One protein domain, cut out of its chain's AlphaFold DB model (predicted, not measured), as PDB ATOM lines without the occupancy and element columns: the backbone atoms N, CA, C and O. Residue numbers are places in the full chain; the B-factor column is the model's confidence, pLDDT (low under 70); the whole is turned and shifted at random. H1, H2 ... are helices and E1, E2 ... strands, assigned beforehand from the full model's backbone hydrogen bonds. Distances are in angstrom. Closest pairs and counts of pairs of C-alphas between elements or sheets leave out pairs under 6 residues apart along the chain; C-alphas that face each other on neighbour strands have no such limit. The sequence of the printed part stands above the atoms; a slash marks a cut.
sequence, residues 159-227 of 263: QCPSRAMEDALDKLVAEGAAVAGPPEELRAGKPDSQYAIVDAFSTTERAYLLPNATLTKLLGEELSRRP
ATOM      1  N   GLN A 159     -29.767  36.634 -18.227       59.78
ATOM      2  CA  GLN A 159     -29.805  36.784 -19.680       59.78
ATOM      3  C   GLN A 159     -30.411  38.148 -19.971       59.78
ATOM      4  O   GLN A 159     -31.488  38.485 -19.469       59.78
ATOM      5  N   CYS A 160     -29.705  38.933 -20.770       61.06
ATOM      6  CA  CYS A 160     -30.157  40.237 -21.189       61.06
ATOM      7  C   CYS A 160     -31.532  40.086 -21.878       61.06
ATOM      8  O   CYS A 160     -31.638  39.379 -22.876       61.06
ATOM      9  N   PRO A 161     -32.620  40.679 -21.356       64.44
ATOM     10  CA  PRO A 161     -33.992  40.306 -21.712       64.44
ATOM     11  C   PRO A 161     -34.526  41.040 -22.953       64.44
ATOM     12  O   PRO A 161     -35.726  40.980 -23.242       64.44
ATOM     13  N   SER A 162     -33.677  41.822 -23.619       73.12
ATOM     14  CA  SER A 162     -33.963  42.579 -24.834       73.12
ATOM     15  C   SER A 162     -32.654  43.027 -25.484       73.12
ATOM     16  O   SER A 162     -31.632  43.180 -24.810       73.12
ATOM     17  N   ARG A 163     -32.713  43.340 -26.785       79.00
ATOM     18  CA  ARG A 163     -31.605  44.007 -27.476       79.00
ATOM     19  C   ARG A 163     -31.309  45.399 -26.900       79.00
ATOM     20  O   ARG A 163     -30.152  45.746 -26.747       79.00
ATOM     21  N   ALA A 164     -32.335  46.144 -26.483       79.44
ATOM     22  CA  ALA A 164     -32.164  47.474 -25.889       79.44
ATOM     23  C   ALA A 164     -31.342  47.455 -24.584       79.44
ATOM     24  O   ALA A 164     -30.512  48.336 -24.371       79.44
ATOM     25  N   MET A 165     -31.520  46.433 -23.737       82.94
ATOM     26  CA  MET A 165     -30.684  46.269 -22.547       82.94
ATOM     27  C   MET A 165     -29.265  45.796 -22.915       82.94
ATOM     28  O   MET A 165     -28.321  46.146 -22.217       82.94
ATOM     29  N   GLU A 166     -29.085  45.077 -24.030       87.38
ATOM     30  CA  GLU A 166     -27.766  44.651 -24.524       87.38
ATOM     31  C   GLU A 166     -26.981  45.859 -25.049       87.38
ATOM     32  O   GLU A 166     -25.836  46.063 -24.660       87.38
ATOM     33  N   ASP A 167     -27.632  46.728 -25.827       88.81
ATOM     34  CA  ASP A 167     -27.066  47.995 -26.296       88.81
ATOM     35  C   ASP A 167     -26.736  48.938 -25.108       88.81
ATOM     36  O   ASP A 167     -25.753  49.682 -25.137       88.81
ATOM     37  N   ALA A 168     -27.519  48.889 -24.019       89.06
ATOM     38  CA  ALA A 168     -27.242  49.636 -22.789       89.06
ATOM     39  C   ALA A 168     -26.075  49.047 -21.967       89.06
ATOM     40  O   ALA A 168     -25.301  49.806 -21.379       89.06
ATOM     41  N   LEU A 169     -25.899  47.722 -21.954       90.06
ATOM     42  CA  LEU A 169     -24.716  47.069 -21.382       90.06
ATOM     43  C   LEU A 169     -23.463  47.371 -22.216       90.06
ATOM     44  O   LEU A 169     -22.425  47.692 -21.645       90.06
ATOM     45  N   ASP A 170     -23.567  47.369 -23.548       92.88
ATOM     46  CA  ASP A 170     -22.490  47.798 -24.454       92.88
ATOM     47  C   ASP A 170     -22.071  49.251 -24.187       92.88
ATOM     48  O   ASP A 170     -20.876  49.558 -24.164       92.88
ATOM     49  N   LYS A 171     -23.029  50.137 -23.887       93.31
ATOM     50  CA  LYS A 171     -22.734  51.504 -23.443       93.31
ATOM     51  C   LYS A 171     -21.969  51.530 -22.110       93.31
ATOM     52  O   LYS A 171     -20.971  52.238 -22.018       93.31
ATOM     53  N   LEU A 172     -22.373  50.741 -21.109       93.94
ATOM     54  CA  LEU A 172     -21.646  50.643 -19.832       93.94
ATOM     55  C   LEU A 172     -20.225  50.081 -20.002       93.94
ATOM     56  O   LEU A 172     -19.319  50.492 -19.280       93.94
ATOM     57  N   VAL A 173     -20.004  49.182 -20.967       94.88
ATOM     58  CA  VAL A 173     -18.660  48.695 -21.325       94.88
ATOM     59  C   VAL A 173     -17.822  49.806 -21.958       94.88
ATOM     60  O   VAL A 173     -16.670  49.989 -21.575       94.88
ATOM     61  N   ALA A 174     -18.396  50.594 -22.873       93.94
ATOM     62  CA  ALA A 174     -17.717  51.746 -23.471       93.94
ATOM     63  C   ALA A 174     -17.382  52.849 -22.443       93.94
ATOM     64  O   ALA A 174     -16.378  53.542 -22.587       93.94
ATOM     65  N   GLU A 175     -18.194  52.985 -21.391       94.12
ATOM     66  CA  GLU A 175     -17.962  53.882 -20.248       94.12
ATOM     67  C   GLU A 175     -16.993  53.297 -19.195       94.12
ATOM     68  O   GLU A 175     -16.654  53.979 -18.229       94.12
ATOM     69  N   GLY A 176     -16.533  52.048 -19.355       92.56
ATOM     70  CA  GLY A 176     -15.651  51.359 -18.403       92.56
ATOM     71  C   GLY A 176     -16.331  50.912 -17.100       92.56
ATOM     72  O   GLY A 176     -15.654  50.485 -16.166       92.56
ATOM     73  N   ALA A 177     -17.663  50.992 -17.023       91.56
ATOM     74  CA  ALA A 177     -18.475  50.596 -15.870       91.56
ATOM     75  C   ALA A 177     -18.864  49.099 -15.870       91.56
ATOM     76  O   ALA A 177     -19.429  48.604 -14.891       91.56
ATOM     77  N   ALA A 178     -18.574  48.386 -16.962       93.38
ATOM     78  CA  ALA A 178     -18.770  46.949 -17.131       93.38
ATOM     79  C   ALA A 178     -17.649  46.342 -17.996       93.38
ATOM     80  O   ALA A 178     -16.995  47.045 -18.765       93.38
ATOM     81  N   VAL A 179     -17.452  45.025 -17.913       94.12
ATOM     82  CA  VAL A 179     -16.486  44.269 -18.729       94.12
ATOM     83  C   VAL A 179     -17.235  43.245 -19.575       94.12
ATOM     84  O   VAL A 179     -17.935  42.402 -19.025       94.12
ATOM     85  N   ALA A 180     -17.086  43.285 -20.900       94.62
ATOM     86  CA  ALA A 180     -17.609  42.239 -21.782       94.62
ATOM     87  C   ALA A 180     -16.560  41.150 -22.045       94.62
ATOM     88  O   ALA A 180     -15.384  41.458 -22.228       94.62
ATOM     89  N   GLY A 181     -16.994  39.893 -22.136       93.19
ATOM     90  CA  GLY A 181     -16.128  38.765 -22.491       93.19
ATOM     91  C   GLY A 181     -16.892  37.443 -22.622       93.19
ATOM     92  O   GLY A 181     -18.115  37.428 -22.449       93.19
ATOM     93  N   PRO A 182     -16.204  36.330 -22.919       91.19
ATOM     94  CA  PRO A 182     -16.800  35.000 -22.902       91.19
ATOM     95  C   PRO A 182     -17.355  34.658 -21.506       91.19
ATOM     96  O   PRO A 182     -16.664  34.888 -20.507       91.19
ATOM     97  N   PRO A 183     -18.564  34.072 -21.388       84.31
ATOM     98  CA  PRO A 183     -19.162  33.776 -20.087       84.31
ATOM     99  C   PRO A 183     -18.289  32.871 -19.209       84.31
ATOM    100  O   PRO A 183     -18.278  33.017 -17.989       84.31
ATOM    101  N   GLU A 184     -17.548  31.937 -19.812       82.25
ATOM    102  CA  GLU A 184     -16.651  31.031 -19.087       82.25
ATOM    103  C   GLU A 184     -15.449  31.760 -18.478       82.25
ATOM    104  O   GLU A 184     -15.116  31.502 -17.323       82.25
ATOM    105  N   GLU A 185     -14.853  32.720 -19.190       87.50
ATOM    106  CA  GLU A 185     -13.724  33.522 -18.696       87.50
ATOM    107  C   GLU A 185     -14.156  34.441 -17.546       87.50
ATOM    108  O   GLU A 185     -13.519  34.460 -16.488       87.50
ATOM    109  N   LEU A 186     -15.292  35.134 -17.702       86.19
ATOM    110  CA  LEU A 186     -15.847  35.994 -16.651       86.19
ATOM    111  C   LEU A 186     -16.200  35.187 -15.388       86.19
ATOM    112  O   LEU A 186     -15.962  35.650 -14.274       86.19
ATOM    113  N   ARG A 187     -16.719  33.958 -15.540       79.81
ATOM    114  CA  ARG A 187     -17.005  33.041 -14.418       79.81
ATOM    115  C   ARG A 187     -15.723  32.472 -13.797       79.81
ATOM    116  O   ARG A 187     -15.650  32.341 -12.574       79.81
ATOM    117  N   ALA A 188     -14.707  32.159 -14.602       78.81
ATOM    118  CA  ALA A 188     -13.417  31.640 -14.142       78.81
ATOM    119  C   ALA A 188     -12.644  32.652 -13.280       78.81
ATOM    120  O   ALA A 188     -11.944  32.245 -12.351       78.81
ATOM    121  N   GLY A 189     -12.845  33.953 -13.518       75.69
ATOM    122  CA  GLY A 189     -12.337  35.035 -12.668       75.69
ATOM    123  C   GLY A 189     -12.865  35.032 -11.226       75.69
ATOM    124  O   GLY A 189     -12.327  35.767 -10.406       75.69
ATOM    125  N   LYS A 190     -13.875  34.203 -10.902       68.69
ATOM    126  CA  LYS A 190     -14.541  34.121  -9.584       68.69
ATOM    127  C   LYS A 190     -14.904  35.506  -9.024       68.69
ATOM    128  O   LYS A 190     -14.411  35.868  -7.957       68.69
ATOM    129  N   PRO A 191     -15.739  36.285  -9.731       72.94
ATOM    130  CA  PRO A 191     -16.144  37.596  -9.251       72.94
ATOM    131  C   PRO A 191     -16.814  37.492  -7.879       72.94
ATOM    132  O   PRO A 191     -17.616  36.585  -7.633       72.94
ATOM    133  N   ASP A 192     -16.483  38.434  -6.998       73.00
ATOM    134  CA  ASP A 192     -17.095  38.540  -5.677       73.00
ATOM    135  C   ASP A 192     -18.609  38.770  -5.779       73.00
ATOM    136  O   ASP A 192     -19.120  39.303  -6.767       73.00
ATOM    137  N   SER A 193     -19.331  38.462  -4.699       69.19
ATOM    138  CA  SER A 193     -20.796  38.584  -4.595       69.19
ATOM    139  C   SER A 193     -21.361  39.997  -4.818       69.19
ATOM    140  O   SER A 193     -22.579  40.166  -4.847       69.19
ATOM    141  N   GLN A 194     -20.501  41.007  -4.976       74.25
ATOM    142  CA  GLN A 194     -20.852  42.383  -5.338       74.25
ATOM    143  C   GLN A 194     -21.062  42.593  -6.849       74.25
ATOM    144  O   GLN A 194     -21.554  43.653  -7.241       74.25
ATOM    145  N   TYR A 195     -20.714  41.614  -7.688       81.75
ATOM    146  CA  TYR A 195     -20.820  41.681  -9.145       81.75
ATOM    147  C   TYR A 195     -21.782  40.624  -9.697       81.75
ATOM    148  O   TYR A 195     -21.895  39.518  -9.166       81.75
ATOM    149  N   ALA A 196     -22.415  40.953 -10.820       81.94
ATOM    150  CA  ALA A 196     -23.242  40.054 -11.608       81.94
ATOM    151  C   ALA A 196     -22.599  39.798 -12.973       81.94
ATOM    152  O   ALA A 196     -21.985  40.691 -13.559       81.94
ATOM    153  N   ILE A 197     -22.793  38.585 -13.493       86.06
ATOM    154  CA  ILE A 197     -22.523  38.241 -14.892       86.06
ATOM    155  C   ILE A 197     -23.861  38.182 -15.621       86.06
ATOM    156  O   ILE A 197     -24.768  37.474 -15.184       86.06
ATOM    157  N   VAL A 198     -23.961  38.920 -16.722       85.31
ATOM    158  CA  VAL A 198     -25.158  39.068 -17.549       85.31
ATOM    159  C   VAL A 198     -24.869  38.504 -18.936       85.31
ATOM    160  O   VAL A 198     -24.081  39.085 -19.671       85.31
ATOM    161  N   ASP A 199     -25.465  37.374 -19.304       84.62
ATOM    162  CA  ASP A 199     -25.297  36.781 -20.635       84.62
ATOM    163  C   ASP A 199     -25.996  37.664 -21.693       84.62
ATOM    164  O   ASP A 199     -27.066  38.227 -21.445       84.62
ATOM    165  N   ALA A 200     -25.393  37.825 -22.872       85.19
ATOM    166  CA  ALA A 200     -25.894  38.719 -23.913       85.19
ATOM    167  C   ALA A 200     -27.212  38.219 -24.542       85.19
ATOM    168  O   ALA A 200     -27.505  37.025 -24.559       85.19
ATOM    169  N   PHE A 201     -28.025  39.138 -25.081       79.94
ATOM    170  CA  PHE A 201     -29.299  38.773 -25.721       79.94
ATOM    171  C   PHE A 201     -29.076  38.150 -27.104       79.94
ATOM    172  O   PHE A 201     -29.765  37.202 -27.475       79.94
ATOM    173  N   SER A 202     -28.125  38.686 -27.879       80.50
ATOM    174  CA  SER A 202     -27.899  38.266 -29.268       80.50
ATOM    175  C   SER A 202     -27.050  37.003 -29.437       80.50
ATOM    176  O   SER A 202     -27.090  36.396 -30.506       80.50
ATOM    177  N   THR A 203     -26.287  36.595 -28.419       80.31
ATOM    178  CA  THR A 203     -25.383  35.440 -28.494       80.31
ATOM    179  C   THR A 203     -25.106  34.835 -27.121       80.31
ATOM    180  O   THR A 203     -25.007  35.543 -26.124       80.31
ATOM    181  N   THR A 204     -24.914  33.516 -27.078       77.69
ATOM    182  CA  THR A 204     -24.459  32.783 -25.887       77.69
ATOM    183  C   THR A 204     -22.947  32.866 -25.665       77.69
ATOM    184  O   THR A 204     -22.461  32.428 -24.629       77.69
ATOM    185  N   GLU A 205     -22.189  33.396 -26.627       86.00
ATOM    186  CA  GLU A 205     -20.719  33.486 -26.578       86.00
ATOM    187  C   GLU A 205     -20.213  34.745 -25.857       86.00
ATOM    188  O   GLU A 205     -19.008  34.922 -25.683       86.00
ATOM    189  N   ARG A 206     -21.120  35.630 -25.423       88.19
ATOM    190  CA  ARG A 206     -20.797  36.916 -24.799       88.19
ATOM    191  C   ARG A 206     -21.592  37.107 -23.514       88.19
ATOM    192  O   ARG A 206     -22.785  36.825 -23.467       88.19
ATOM    193  N   ALA A 207     -20.934  37.645 -22.499       91.00
ATOM    194  CA  ALA A 207     -21.543  38.130 -21.273       91.00
ATOM    195  C   ALA A 207     -20.899  39.449 -20.824       91.00
ATOM    196  O   ALA A 207     -19.880  39.882 -21.370       91.00
ATOM    197  N   TYR A 208     -21.505  40.068 -19.815       92.25
ATOM    198  CA  TYR A 208     -21.122  41.338 -19.213       92.25
ATOM    199  C   TYR A 208     -20.958  41.161 -17.704       92.25
ATOM    200  O   TYR A 208     -21.904  40.777 -17.024       92.25
ATOM    201  N   LEU A 209     -19.780  41.460 -17.166       90.88
ATOM    202  CA  LEU A 209     -19.521  41.541 -15.732       90.88
ATOM    203  C   LEU A 209     -19.684  42.999 -15.280       90.88
ATOM    204  O   LEU A 209     -18.993  43.880 -15.792       90.88
ATOM    205  N   LEU A 210     -20.576  43.263 -14.325       91.56
ATOM    206  CA  LEU A 210     -20.809  44.606 -13.776       91.56
ATOM    207  C   LEU A 210     -21.213  44.570 -12.290       91.56
ATOM    208  O   LEU A 210     -21.722  43.547 -11.828       91.56
ATOM    209  N   PRO A 211     -21.021  45.660 -11.523       89.00
ATOM    210  CA  PRO A 211     -21.470  45.730 -10.133       89.00
ATOM    211  C   PRO A 211     -22.992  45.577 -10.008       89.00
ATOM    212  O   PRO A 211     -23.748  46.158 -10.792       89.00
ATOM    213  N   ASN A 212     -23.455  44.882  -8.965       74.19
ATOM    214  CA  ASN A 212     -24.882  44.645  -8.717       74.19
ATOM    215  C   ASN A 212     -25.687  45.948  -8.642       74.19
ATOM    216  O   ASN A 212     -26.761  46.033  -9.226       74.19
ATOM    217  N   ALA A 213     -25.150  46.996  -8.005       77.56
ATOM    218  CA  ALA A 213     -25.806  48.304  -7.926       77.56
ATOM    219  C   ALA A 213     -26.050  48.934  -9.315       77.56
ATOM    220  O   ALA A 213     -27.112  49.513  -9.560       77.56
ATOM    221  N   THR A 214     -25.097  48.781 -10.241       85.12
ATOM    222  CA  THR A 214     -25.224  49.234 -11.634       85.12
ATOM    223  C   THR A 214     -26.300  48.433 -12.364       85.12
ATOM    224  O   THR A 214     -27.142  49.017 -13.048       85.12
ATOM    225  N   LEU A 215     -26.327  47.110 -12.168       81.81
ATOM    226  CA  LEU A 215     -27.341  46.231 -12.752       81.81
ATOM    227  C   LEU A 215     -28.752  46.542 -12.226       81.81
ATOM    228  O   LEU A 215     -29.673  46.687 -13.026       81.81
ATOM    229  N   THR A 216     -28.934  46.719 -10.914       73.56
ATOM    230  CA  THR A 216     -30.227  47.095 -10.314       73.56
ATOM    231  C   THR A 216     -30.749  48.415 -10.883       73.56
ATOM    232  O   THR A 216     -31.929  48.508 -11.223       73.56
ATOM    233  N   LYS A 217     -29.877  49.421 -11.050       80.00
ATOM    234  CA  LYS A 217     -30.251  50.700 -11.670       80.00
ATOM    235  C   LYS A 217     -30.678  50.519 -13.131       80.00
ATOM    236  O   LYS A 217     -31.754  50.982 -13.506       80.00
ATOM    237  N   LEU A 218     -29.876  49.808 -13.928       81.81
ATOM    238  CA  LEU A 218     -30.170  49.527 -15.337       81.81
ATOM    239  C   LEU A 218     -31.507  48.787 -15.507       81.81
ATOM    240  O   LEU A 218     -32.311  49.146 -16.364       81.81
ATOM    241  N   LEU A 219     -31.775  47.792 -14.659       70.56
ATOM    242  CA  LEU A 219     -33.041  47.059 -14.640       70.56
ATOM    243  C   LEU A 219     -34.219  47.958 -14.260       70.56
ATOM    244  O   LEU A 219     -35.275  47.849 -14.876       70.56
ATOM    245  N   GLY A 220     -34.055  48.863 -13.292       64.81
ATOM    246  CA  GLY A 220     -35.080  49.848 -12.939       64.81
ATOM    247  C   GLY A 220     -35.463  50.743 -14.124       64.81
ATOM    248  O   GLY A 220     -36.650  50.929 -14.409       64.81
ATOM    249  N   GLU A 221     -34.469  51.237 -14.866       74.75
ATOM    250  CA  GLU A 221     -34.669  52.042 -16.078       74.75
ATOM    251  C   GLU A 221     -35.305  51.230 -17.227       74.75
ATOM    252  O   GLU A 221     -36.270  51.681 -17.843       74.75
ATOM    253  N   GLU A 222     -34.840  50.009 -17.501       68.50
ATOM    254  CA  GLU A 222     -35.380  49.182 -18.594       68.50
ATOM    255  C   GLU A 222     -36.768  48.595 -18.292       68.50
ATOM    256  O   GLU A 222     -37.603  48.481 -19.192       68.50
ATOM    257  N   LEU A 223     -37.072  48.259 -17.033       56.81
ATOM    258  CA  LEU A 223     -38.409  47.808 -16.636       56.81
ATOM    259  C   LEU A 223     -39.425  48.955 -16.668       56.81
ATOM    260  O   LEU A 223     -40.554  48.742 -17.109       56.81
ATOM    261  N   SER A 224     -39.036  50.174 -16.278       58.88
ATOM    262  CA  SER A 224     -39.923  51.346 -16.354       58.88
ATOM    263  C   SER A 224     -40.190  51.818 -17.792       58.88
ATOM    264  O   SER A 224     -41.246  52.397 -18.048       58.88
ATOM    265  N   ARG A 225     -39.316  51.483 -18.755       62.69
ATOM    266  CA  ARG A 225     -39.547  51.678 -20.202       62.69
ATOM    267  C   ARG A 225     -40.545  50.689 -20.822       62.69
ATOM    268  O   ARG A 225     -41.020  50.944 -21.929       62.69
ATOM    269  N   ARG A 226     -40.892  49.572 -20.163       53.41
ATOM    270  CA  ARG A 226     -41.819  48.563 -20.722       53.41
ATOM    271  C   ARG A 226     -43.283  49.028 -20.637       53.41
ATOM    272  O   ARG A 226     -43.812  49.154 -19.526       53.41
ATOM    273  N   PRO A 227     -44.002  49.186 -21.771       36.12
ATOM    274  CA  PRO A 227     -45.420  49.539 -21.755       36.12
ATOM    275  C   PRO A 227     -46.240  48.431 -21.079       36.12
ATOM    276  O   PRO A 227     -46.420  47.348 -21.632       36.12
TER     277      PRO A 227
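This is residues 159 to 227 of the 263 residues of an uncharacterized protein of Mycolicibacterium wolinskyi (UniProt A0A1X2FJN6). A small antiparallel sheet of three strands has H1 slanting across one face and the short helix H2 over the opposite face, while H3 starts where E3 ends and runs away from the sheet, near H1 and in the opposite direction. The long axis reaches from H2 at one end to the tail after H3 at the other. The printed part has 69 residues, with three named helices and three named strands in the order H1, E1, H2, E2, E3, H3; the sheet's order is E1, E3, E2, and the class is mixed, helices and strands. The whole is compact by its radius of gyration of the C-alphas, 11.4 A, yet elongated in outline, with spans of 37 by 24 by 19 A.

In the sheet, E3 is residues 207 to 211, 13.5 A from first to last C-alpha, E2 is residues 195 to 199, 13.3 A, and E1 is residues 179 to 181, 6.7 A. H1 is residues 163 to 174, 16.4 A, beginning at C-alpha 163 (-31.605, 44.007, -27.476). H2 is residues 183 to 188, 8.5 A. H3, the longest helix, is residues 212 to 224, 18.2 A, ending at C-alpha 224 (-39.923, 51.346, -16.354).

E3 is the inner strand. It is antiparallel to E1 at 158 degrees, with N 207 and O 181 within hydrogen-bond range at 2.8 A. E2 and E3 form a hairpin, antiparallel at 157 degrees, with N 198 and O 208 2.8 A apart. E1, H2 and E2 make a split strand-helix-strand unit, two strands running the same way with E3 between them, and its crossover is right-handed. H1 is on the sheet at a height of 9.7 A, over E1 and E3 and only just over E2, where 3 of its C-alphas fall. On the local plane it runs slantwise to the strands, at 52 degrees to E1; its closest C-alphas to E1 are those of Val 173 and Val 179, 5.6 A apart. H2 is on the opposite face at a height of 8.4 A, over E3, and only just stands up from the sheet, rising 40.1 degrees; the C-alphas of Pro 183 and Ala 207 are its closest to E3, 5.1 A apart. H3 is on the sheet through residues 212 to 215, its closest C-alphas to E2 being those of Asn 212 and Tyr 195, 5.0 A apart. H1 and H3 are close but not clearly touching, with C-alphas 165 and 222 closest at 6.8 A. They run opposite ways at a steep tilt of 36 degrees, only just past shallow. H2 is apart from H1 and from H3. In H1, H2 and H3 every O i to N i+4 pair is within hydrogen-bond range.

The C-alphas of Ala 188 and Pro 227 are the two farthest apart, at 37.5 A. The printed part has no cut, and no link is long. Mean pLDDT of the printed part is 80.5; it is under 70 at residues 159 to 161, 190, 193, 220 and 222 to 227.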